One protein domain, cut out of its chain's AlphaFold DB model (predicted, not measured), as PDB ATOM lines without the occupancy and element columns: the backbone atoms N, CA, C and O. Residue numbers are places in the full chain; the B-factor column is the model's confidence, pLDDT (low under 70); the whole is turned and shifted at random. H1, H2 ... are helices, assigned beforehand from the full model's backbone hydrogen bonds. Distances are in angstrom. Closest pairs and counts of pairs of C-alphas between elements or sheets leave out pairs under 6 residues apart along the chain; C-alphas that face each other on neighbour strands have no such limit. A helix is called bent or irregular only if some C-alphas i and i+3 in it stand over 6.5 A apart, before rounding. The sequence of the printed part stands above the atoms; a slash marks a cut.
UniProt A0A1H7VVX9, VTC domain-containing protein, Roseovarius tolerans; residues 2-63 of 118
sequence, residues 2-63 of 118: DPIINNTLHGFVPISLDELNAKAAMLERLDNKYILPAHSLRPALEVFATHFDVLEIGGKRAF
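Overview. This is residues 2 to 63 of the 118 residues of the protein "VTC domain-containing protein" of Roseovarius tolerans (UniProt A0A1H7VVX9). Two helices, H1 and H3, pack side by side and run the same way, while the short helix H2 lies away from them at the other end of the domain. From H2 the chain swings out in a wide open loop, residues 24 to 37, which sticks out from the body and comes back to H3; after H3 a tail without a named element, residues 49 to 63, runs back beside the stretch between H1 and H2, where residues 54 to 55 pair with residues 14 to 15. The printed part has 62 residues with three named helices, in the order H1, H2, H3, and no named strand. The class is all helix, though under half of the residues, 27 of the 62, are in named elements. The whole is only just loose, close to compact, with a radius of gyration of the C-alphas of 12.9 A and spans of 33 by 28 by 21 A.

Arrangement. H1, residues 3 to 11, touches H3, residues 38 to 48; the closest C-alphas are those of Ile 5 and Arg 42, 6.1 A apart. The two run the same way at a shallow tilt of 3 degrees, with centres 9.9 A apart. The line of H3 is a rough one: H3 is irregular, but only just, with C-alphas 40 and 43 6.6 A apart. H2, residues 17 to 23, is apart from H1 and from H3. Residues 14 to 15 and 54 to 55 form a short parallel pairing, too short to be named strands. In H2 every O i to N i+4 pair is within hydrogen-bond range; in H1 3 of 5 are, and in H3 3 of 7, beside 6 of 8 O i to N i+3 pairs.

Along the chain. H1 begins at C-alpha 3, (44.104, 35.648, -33.488), and measures 13.9 A from first to last C-alpha. H2 measures 10.0 A and ends at C-alpha 23, (56.183, 55.638, -51.623). H3, the longest helix with 11 residues, measures 15.0 A and ends at C-alpha 48, (43.198, 52.545, -38.768).

Size, cuts and confidence. The two C-alphas farthest apart are those of Ala 22 and His 39, 33.6 A. The printed part has no cut. The link from H1 to H2 is tight, with 5 residues, and the link from H2 to H3 is long, with 14. Residues 21 to 37, of which 21 to 23 belong to H2, stand free; the body without them spans 32 by 21 by 12 A. The mean pLDDT of the printed part is 90.6, and residues 24 to 27 are under 70.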
ATOM      1  N   ASP A   2      47.821  37.567 -31.237       85.56
ATOM      2  CA  ASP A   2      46.390  37.451 -30.918       85.56
ATOM      3  C   ASP A   2      45.595  37.141 -32.211       85.56
ATOM      4  O   ASP A   2      45.763  37.875 -33.192       85.56
ATOM      5  N   PRO A   3      44.786  36.062 -32.259       87.94
ATOM      6  CA  PRO A   3      44.104  35.648 -33.488       87.94
ATOM      7  C   PRO A   3      43.113  36.681 -34.026       87.94
ATOM      8  O   PRO A   3      42.982  36.819 -35.240       87.94
ATOM      9  N   ILE A   4      42.445  37.428 -33.139       90.25
ATOM     10  CA  ILE A   4      41.470  38.453 -33.533       90.25
ATOM     11  C   ILE A   4      42.208  39.598 -34.210       90.25
ATOM     12  O   ILE A   4      41.833  39.986 -35.310       90.25
ATOM     13  N   ILE A   5      43.309  40.066 -33.612       92.69
ATOM     14  CA  ILE A   5      44.147  41.104 -34.224       92.69
ATOM     15  C   ILE A   5      44.627  40.656 -35.606       92.69
ATOM     16  O   ILE A   5      44.511  41.422 -36.558       92.69
ATOM     17  N   ASN A   6      45.136  39.426 -35.732       91.88
ATOM     18  CA  ASN A   6      45.604  38.914 -37.020       91.88
ATOM     19  C   ASN A   6      44.491  38.899 -38.079       91.88
ATOM     20  O   ASN A   6      44.733  39.288 -39.215       91.88
ATOM     21  N   ASN A   7      43.272  38.498 -37.704       92.12
ATOM     22  CA  ASN A   7      42.133  38.509 -38.616       92.12
ATOM     23  C   ASN A   7      41.740  39.937 -39.036       92.12
ATOM     24  O   ASN A   7      41.517  40.189 -40.216       92.12
ATOM     25  N   THR A   8      41.718  40.891 -38.098       93.38
ATOM     26  CA  THR A   8      41.393  42.300 -38.385       93.38
ATOM     27  C   THR A   8      42.357  42.929 -39.395       93.38
ATOM     28  O   THR A   8      41.942  43.777 -40.182       93.38
ATOM     29  N   LEU A   9      43.621  42.482 -39.456       94.94
ATOM     30  CA  LEU A   9      44.577  42.966 -40.460       94.94
ATOM     31  C   LEU A   9      44.134  42.689 -41.904       94.94
ATOM     32  O   LEU A   9      44.589  43.390 -42.805       94.94
ATOM     33  N   HIS A  10      43.252  41.714 -42.151       93.19
ATOM     34  CA  HIS A  10      42.713  41.454 -43.492       93.19
ATOM     35  C   HIS A  10      41.766  42.553 -43.998       93.19
ATOM     36  O   HIS A  10      41.572  42.663 -45.204       93.19
ATOM     37  N   GLY A  11      41.236  43.399 -43.106       93.44
ATOM     38  CA  GLY A  11      40.413  44.557 -43.476       93.44
ATOM     39  C   GLY A  11      41.202  45.743 -44.043       93.44
ATOM     40  O   GLY A  11      40.603  46.665 -44.584       93.44
ATOM     41  N   PHE A  12      42.532  45.730 -43.935       97.31
ATOM     42  CA  PHE A  12      43.401  46.769 -44.484       97.31
ATOM     43  C   PHE A  12      43.687  46.517 -45.969       97.31
ATOM     44  O   PHE A  12      43.803  45.364 -46.409       97.31
ATOM     45  N   VAL A  13      43.899  47.595 -46.724       97.06
ATOM     46  CA  VAL A  13      44.456  47.519 -48.081       97.06
ATOM     47  C   VAL A  13      45.910  47.028 -47.990       97.06
ATOM     48  O   VAL A  13      46.678  47.576 -47.197       97.06
ATOM     49  N   PRO A  14      46.312  45.979 -48.733       97.19
ATOM     50  CA  PRO A  14      47.691  45.513 -48.712       97.19
ATOM     51  C   PRO A  14      48.619  46.475 -49.463       97.19
ATOM     52  O   PRO A  14      48.239  47.055 -50.479       97.19
ATOM     53  N   ILE A  15      49.862  46.575 -49.001       96.62
ATOM     54  CA  ILE A  15      50.976  47.197 -49.720       96.62
ATOM     55  C   ILE A  15      52.174  46.248 -49.710       96.62
ATOM     56  O   ILE A  15      52.501  45.651 -48.681       96.62
ATOM     57  N   SER A  16      52.836  46.090 -50.852       95.69
ATOM     58  CA  SER A  16      54.065  45.299 -50.942       95.69
ATOM     59  C   SER A  16      55.266  46.048 -50.351       95.69
ATOM     60  O   SER A  16      55.253  47.268 -50.168       95.69
ATOM     61  N   LEU A  17      56.348  45.320 -50.059       92.69
ATOM     62  CA  LEU A  17      57.581  45.934 -49.558       92.69
ATOM     63  C   LEU A  17      58.190  46.923 -50.568       92.69
ATOM     64  O   LEU A  17      58.678  47.979 -50.167       92.69
ATOM     65  N   ASP A  18      58.132  46.604 -51.862       93.50
ATOM     66  CA  ASP A  18      58.677  47.456 -52.923       93.50
ATOM     67  C   ASP A  18      57.864  48.745 -53.079       93.50
ATOM     68  O   ASP A  18      58.437  49.835 -53.119       93.50
ATOM     69  N   GLU A  19      56.529  48.652 -53.063       94.12
ATOM     70  CA  GLU A  19      55.648  49.827 -53.081       94.12
ATOM     71  C   GLU A  19      55.836  50.700 -51.840       94.12
ATOM     72  O   GLU A  19      55.889  51.927 -51.952       94.12
ATOM     73  N   LEU A  20      55.967  50.091 -50.656       91.94
ATOM     74  CA  LEU A  20      56.221  50.818 -49.414       91.94
ATOM     75  C   LEU A  20      57.543  51.596 -49.489       91.94
ATOM     76  O   LEU A  20      57.583  52.780 -49.149       91.94
ATOM     77  N   ASN A  21      58.612  50.949 -49.963       89.75
ATOM     78  CA  ASN A  21      59.923  51.578 -50.127       89.75
ATOM     79  C   ASN A  21      59.903  52.697 -51.180       89.75
ATOM     80  O   ASN A  21      60.561  53.717 -50.984       89.75
ATOM     81  N   ALA A  22      59.135  52.540 -52.263       89.50
ATOM     82  CA  ALA A  22      58.991  53.557 -53.302       89.50
ATOM     83  C   ALA A  22      58.171  54.774 -52.836       89.50
ATOM     84  O   ALA A  22      58.569  55.911 -53.084       89.50
ATOM     85  N   LYS A  23      57.044  54.556 -52.139       84.62
ATOM     86  CA  LYS A  23      56.183  55.638 -51.623       84.62
ATOM     87  C   LYS A  23      56.838  56.409 -50.477       84.62
ATOM     88  O   LYS A  23      56.637  57.613 -50.348       84.62
ATOM     89  N   ALA A  24      57.560  55.709 -49.606       69.44
ATOM     90  CA  ALA A  24      58.012  56.251 -48.335       69.44
ATOM     91  C   ALA A  24      59.360  55.654 -47.915       69.44
ATOM     92  O   ALA A  24      59.482  55.032 -46.854       69.44
ATOM     93  N   ALA A  25      60.403  55.896 -48.711       67.75
ATOM     94  CA  ALA A  25      61.779  55.749 -48.251       67.75
ATOM     95  C   ALA A  25      61.975  56.710 -47.065       67.75
ATOM     96  O   ALA A  25      62.195  57.898 -47.250       67.75
ATOM     97  N   MET A  26      61.763  56.235 -45.836       60.78
ATOM     98  CA  MET A  26      61.672  57.070 -44.634       60.78
ATOM     99  C   MET A  26      62.987  57.802 -44.323       60.78
ATOM    100  O   MET A  26      63.811  57.297 -43.557       60.78
ATOM    101  N   LEU A  27      63.156  58.996 -44.897       63.19
ATOM    102  CA  LEU A  27      64.340  59.843 -44.732       63.19
ATOM    103  C   LEU A  27      64.419  60.447 -43.322       63.19
ATOM    104  O   LEU A  27      65.495  60.484 -42.731       63.19
ATOM    105  N   GLU A  28      63.276  60.826 -42.743       71.38
ATOM    106  CA  GLU A  28      63.168  61.358 -41.381       71.38
ATOM    107  C   GLU A  28      61.979  60.716 -40.653       71.38
ATOM    108  O   GLU A  28      60.899  60.558 -41.219       71.38
ATOM    109  N   ARG A  29      62.181  60.274 -39.404       80.00
ATOM    110  CA  ARG A  29      61.177  59.514 -38.638       80.00
ATOM    111  C   ARG A  29      60.980  60.085 -37.241       80.00
ATOM    112  O   ARG A  29      61.946  60.227 -36.493       80.00
ATOM    113  N   LEU A  30      59.717  60.265 -36.866       83.25
ATOM    114  CA  LEU A  30      59.270  60.381 -35.478       83.25
ATOM    115  C   LEU A  30      58.727  59.014 -35.023       83.25
ATOM    116  O   LEU A  30      58.035  58.335 -35.778       83.25
ATOM    117  N   ASP A  31      59.082  58.577 -33.814       89.12
ATOM    118  CA  ASP A  31      58.706  57.270 -33.255       89.12
ATOM    119  C   ASP A  31      58.137  57.474 -31.848       89.12
ATOM    120  O   ASP A  31      58.869  57.844 -30.927       89.12
ATOM    121  N   ASN A  32      56.836  57.215 -31.706       92.50
ATOM    122  CA  ASN A  32      56.126  57.184 -30.433       92.50
ATOM    123  C   ASN A  32      55.784  55.732 -30.083       92.50
ATOM    124  O   ASN A  32      55.280  54.987 -30.924       92.50
ATOM    125  N   LYS A  33      56.038  55.329 -28.831       92.81
ATOM    126  CA  LYS A  33      55.758  53.974 -28.335       92.81
ATOM    127  C   LYS A  33      54.697  54.021 -27.249       92.81
ATOM    128  O   LYS A  33      54.833  54.778 -26.295       92.81
ATOM    129  N   TYR A  34      53.699  53.156 -27.377       93.75
ATOM    130  CA  TYR A  34      52.594  53.026 -26.435       93.75
ATOM    131  C   TYR A  34      52.496  51.576 -25.968       93.75
ATOM    132  O   TYR A  34      52.651  50.651 -26.768       93.75
ATOM    133  N   ILE A  35      52.244  51.379 -24.676       95.25
ATOM    134  CA  ILE A  35      51.863  50.076 -24.125       95.25
ATOM    135  C   ILE A  35      50.342  50.069 -24.051       95.25
ATOM    136  O   ILE A  35      49.755  50.963 -23.446       95.25
ATOM    137  N   LEU A  36      49.711  49.080 -24.682       93.00
ATOM    138  CA  LEU A  36      48.258  48.976 -24.767       93.00
ATOM    139  C   LEU A  36      47.810  47.538 -24.484       93.00
ATOM    140  O   LEU A  36      48.444  46.596 -24.971       93.00
ATOM    141  N   PRO A  37      46.699  47.342 -23.757       93.31
ATOM    142  CA  PRO A  37      46.026  46.055 -23.713       93.31
ATOM    143  C   PRO A  37      45.519  45.652 -25.105       93.31
ATOM    144  O   PRO A  37      44.998  46.481 -25.853       93.31
ATOM    145  N   ALA A  38      45.593  44.360 -25.436       91.50
ATOM    146  CA  ALA A  38      45.154  43.855 -26.742       91.50
ATOM    147  C   ALA A  38      43.683  44.193 -27.047       91.50
ATOM    148  O   ALA A  38      43.353  44.546 -28.175       91.50
ATOM    149  N   HIS A  39      42.805  44.141 -26.038       91.19
ATOM    150  CA  HIS A  39      41.384  44.450 -26.206       91.19
ATOM    151  C   HIS A  39      41.129  45.917 -26.586       91.19
ATOM    152  O   HIS A  39      40.170  46.187 -27.299       91.19
ATOM    153  N   SER A  40      41.991  46.849 -26.165       92.81
ATOM    154  CA  SER A  40      41.888  48.269 -26.524       92.81
ATOM    155  C   SER A  40      42.375  48.540 -27.951       92.81
ATOM    156  O   SER A  40      41.891  49.463 -28.597       92.81
ATOM    157  N   LEU A  41      43.316  47.735 -28.460       93.00
ATOM    158  CA  LEU A  41      43.855  47.885 -29.815       93.00
ATOM    159  C   LEU A  41      42.877  47.405 -30.899       93.00
ATOM    160  O   LEU A  41      42.830  47.990 -31.974       93.00
ATOM    161  N   ARG A  42      42.087  46.359 -30.623       90.69
ATOM    162  CA  ARG A  42      41.147  45.760 -31.591       90.69
ATOM    163  C   ARG A  42      40.203  46.779 -32.257       90.69
ATOM    164  O   ARG A  42      40.258  46.864 -33.480       90.69
ATOM    165  N   PRO A  43      39.408  47.584 -31.520       92.00
ATOM    166  CA  PRO A  43      38.524  48.569 -32.151       92.00
ATOM    167  C   PRO A  43      39.297  49.695 -32.855       92.00
ATOM    168  O   PRO A  43      38.827  50.246 -33.843       92.00
ATOM    169  N   ALA A  44      40.507  50.030 -32.391       93.19
ATOM    170  CA  ALA A  44      41.331  51.048 -33.041       93.19
ATOM    171  C   ALA A  44      41.841  50.595 -34.420       93.19
ATOM    172  O   ALA A  44      41.955  51.418 -35.325       93.19
ATOM    173  N   LEU A  45      42.113  49.298 -34.606       93.69
ATOM    174  CA  LEU A  45      42.566  48.756 -35.892       93.69
ATOM    175  C   LEU A  45      41.520  48.908 -37.000       93.69
ATOM    176  O   LEU A  45      41.900  49.160 -38.137       93.69
ATOM    177  N   GLU A  46      40.229  48.807 -36.681       91.44
ATOM    178  CA  GLU A  46      39.152  49.021 -37.659       91.44
ATOM    179  C   GLU A  46      39.154  50.463 -38.181       91.44
ATOM    180  O   GLU A  46      39.056  50.695 -39.382       91.44
ATOM    181  N   VAL A  47      39.364  51.437 -37.289       94.31
ATOM    182  CA  VAL A  47      39.523  52.847 -37.672       94.31
ATOM    183  C   VAL A  47      40.808  53.043 -38.477       94.31
ATOM    184  O   VAL A  47      40.797  53.701 -39.515       94.31
ATOM    185  N   PHE A  48      41.922  52.441 -38.056       95.12
ATOM    186  CA  PHE A  48      43.198  52.545 -38.768       95.12
ATOM    187  C   PHE A  48      43.158  51.958 -40.180       95.12
ATOM    188  O   PHE A  48      43.828  52.501 -41.055       95.12
ATOM    189  N   ALA A  49      42.352  50.922 -40.427       95.00
ATOM    190  CA  ALA A  49      42.184  50.338 -41.758       95.00
ATOM    191  C   ALA A  49      41.655  51.348 -42.791       95.00
ATOM    192  O   ALA A  49      41.912  51.201 -43.981       95.00
ATOM    193  N   THR A  50      40.967  52.403 -42.342       94.81
ATOM    194  CA  THR A  50      40.495  53.499 -43.208       94.81
ATOM    195  C   THR A  50      41.568  54.540 -43.540       94.81
ATOM    196  O   THR A  50      41.363  55.374 -44.421       94.81
ATOM    197  N   HIS A  51      42.710  54.510 -42.847       94.88
ATOM    198  CA  HIS A  51      43.750  55.541 -42.933       94.88
ATOM    199  C   HIS A  51      45.113  55.017 -43.389       94.88
ATOM    200  O   HIS A  51      45.942  55.808 -43.839       94.88
ATOM    201  N   PHE A  52      45.370  53.716 -43.247       94.12
ATOM    202  CA  PHE A  52      46.678  53.122 -43.497       94.12
ATOM    203  C   PHE A  52      46.570  51.856 -44.345       94.12
ATOM    204  O   PHE A  52      45.662  51.048 -44.161       94.12
ATOM    205  N   ASP A  53      47.571  51.650 -45.199       95.31
ATOM    206  CA  ASP A  53      47.827  50.364 -45.847       95.31
ATOM    207  C   ASP A  53      48.583  49.430 -44.876       95.31
ATOM    208  O   ASP A  53      49.313  49.888 -43.988       95.31
ATOM    209  N   VAL A  54      48.463  48.112 -45.058       96.00
ATOM    210  CA  VAL A  54      49.204  47.101 -44.282       96.00
ATOM    211  C   VAL A  54      50.231  46.383 -45.146       96.00
ATOM    212  O   VAL A  54      49.929  45.932 -46.247       96.00
ATOM    213  N   LEU A  55      51.456  46.237 -44.635       95.56
ATOM    214  CA  LEU A  55      52.493  45.474 -45.326       95.56
ATOM    215  C   LEU A  55      52.071  44.004 -45.472       95.56
ATOM    216  O   LEU A  55      51.802  43.334 -44.472       95.56
ATOM    217  N   GLU A  56      52.095  43.498 -46.702       96.69
ATOM    218  CA  GLU A  56      51.888  42.086 -47.013       96.69
ATOM    219  C   GLU A  56      53.085  41.525 -47.793       96.69
ATOM    220  O   GLU A  56      53.528  42.095 -48.789       96.69
ATOM    221  N   ILE A  57      53.628  40.396 -47.329       94.50
ATOM    222  CA  ILE A  57      54.723  39.676 -47.995       94.50
ATOM    223  C   ILE A  57      54.359  38.194 -48.011       94.50
ATOM    224  O   ILE A  57      54.168  37.588 -46.957       94.50
ATOM    225  N   GLY A  58      54.243  37.606 -49.204       91.81
ATOM    226  CA  GLY A  58      53.887  36.191 -49.359       91.81
ATOM    227  C   GLY A  58      52.551  35.821 -48.699       91.81
ATOM    228  O   GLY A  58      52.459  34.772 -48.065       91.81
ATOM    229  N   GLY A  59      51.550  36.710 -48.765       92.62
ATOM    230  CA  GLY A  59      50.228  36.521 -48.150       92.62
ATOM    231  C   GLY A  59      50.194  36.656 -46.621       92.62
ATOM    232  O   GLY A  59      49.148  36.447 -46.008       92.62
ATOM    233  N   LYS A  60      51.318  37.002 -45.980       93.25
ATOM    234  CA  LYS A  60      51.401  37.235 -44.532       93.25
ATOM    235  C   LYS A  60      51.382  38.729 -44.223       93.25
ATOM    236  O   LYS A  60      52.070  39.502 -44.881       93.25
ATOM    237  N   ARG A  61      50.643  39.105 -43.173       95.00
ATOM    238  CA  ARG A  61      50.543  40.480 -42.630       95.00
ATOM    239  C   ARG A  61      51.068  40.611 -41.196       95.00
ATOM    240  O   ARG A  61      51.171  41.707 -40.654       95.00
ATOM    241  N   ALA A  62      51.410  39.485 -40.580       93.44
ATOM    242  CA  ALA A  62      52.040  39.407 -39.273       93.44
ATOM    243  C   ALA A  62      53.375  38.678 -39.421       93.44
ATOM    244  O   ALA A  62      53.417  37.556 -39.924       93.44
ATOM    245  N   PHE A  63      54.451  39.321 -38.970       92.50
ATOM    246  CA  PHE A  63      55.815  38.828 -39.144       92.50
ATOM    247  C   PHE A  63      56.473  38.587 -37.789       92.50
ATOM    248  O   PHE A  63      56.518  39.476 -36.932       92.50
TER     249      PHE A  63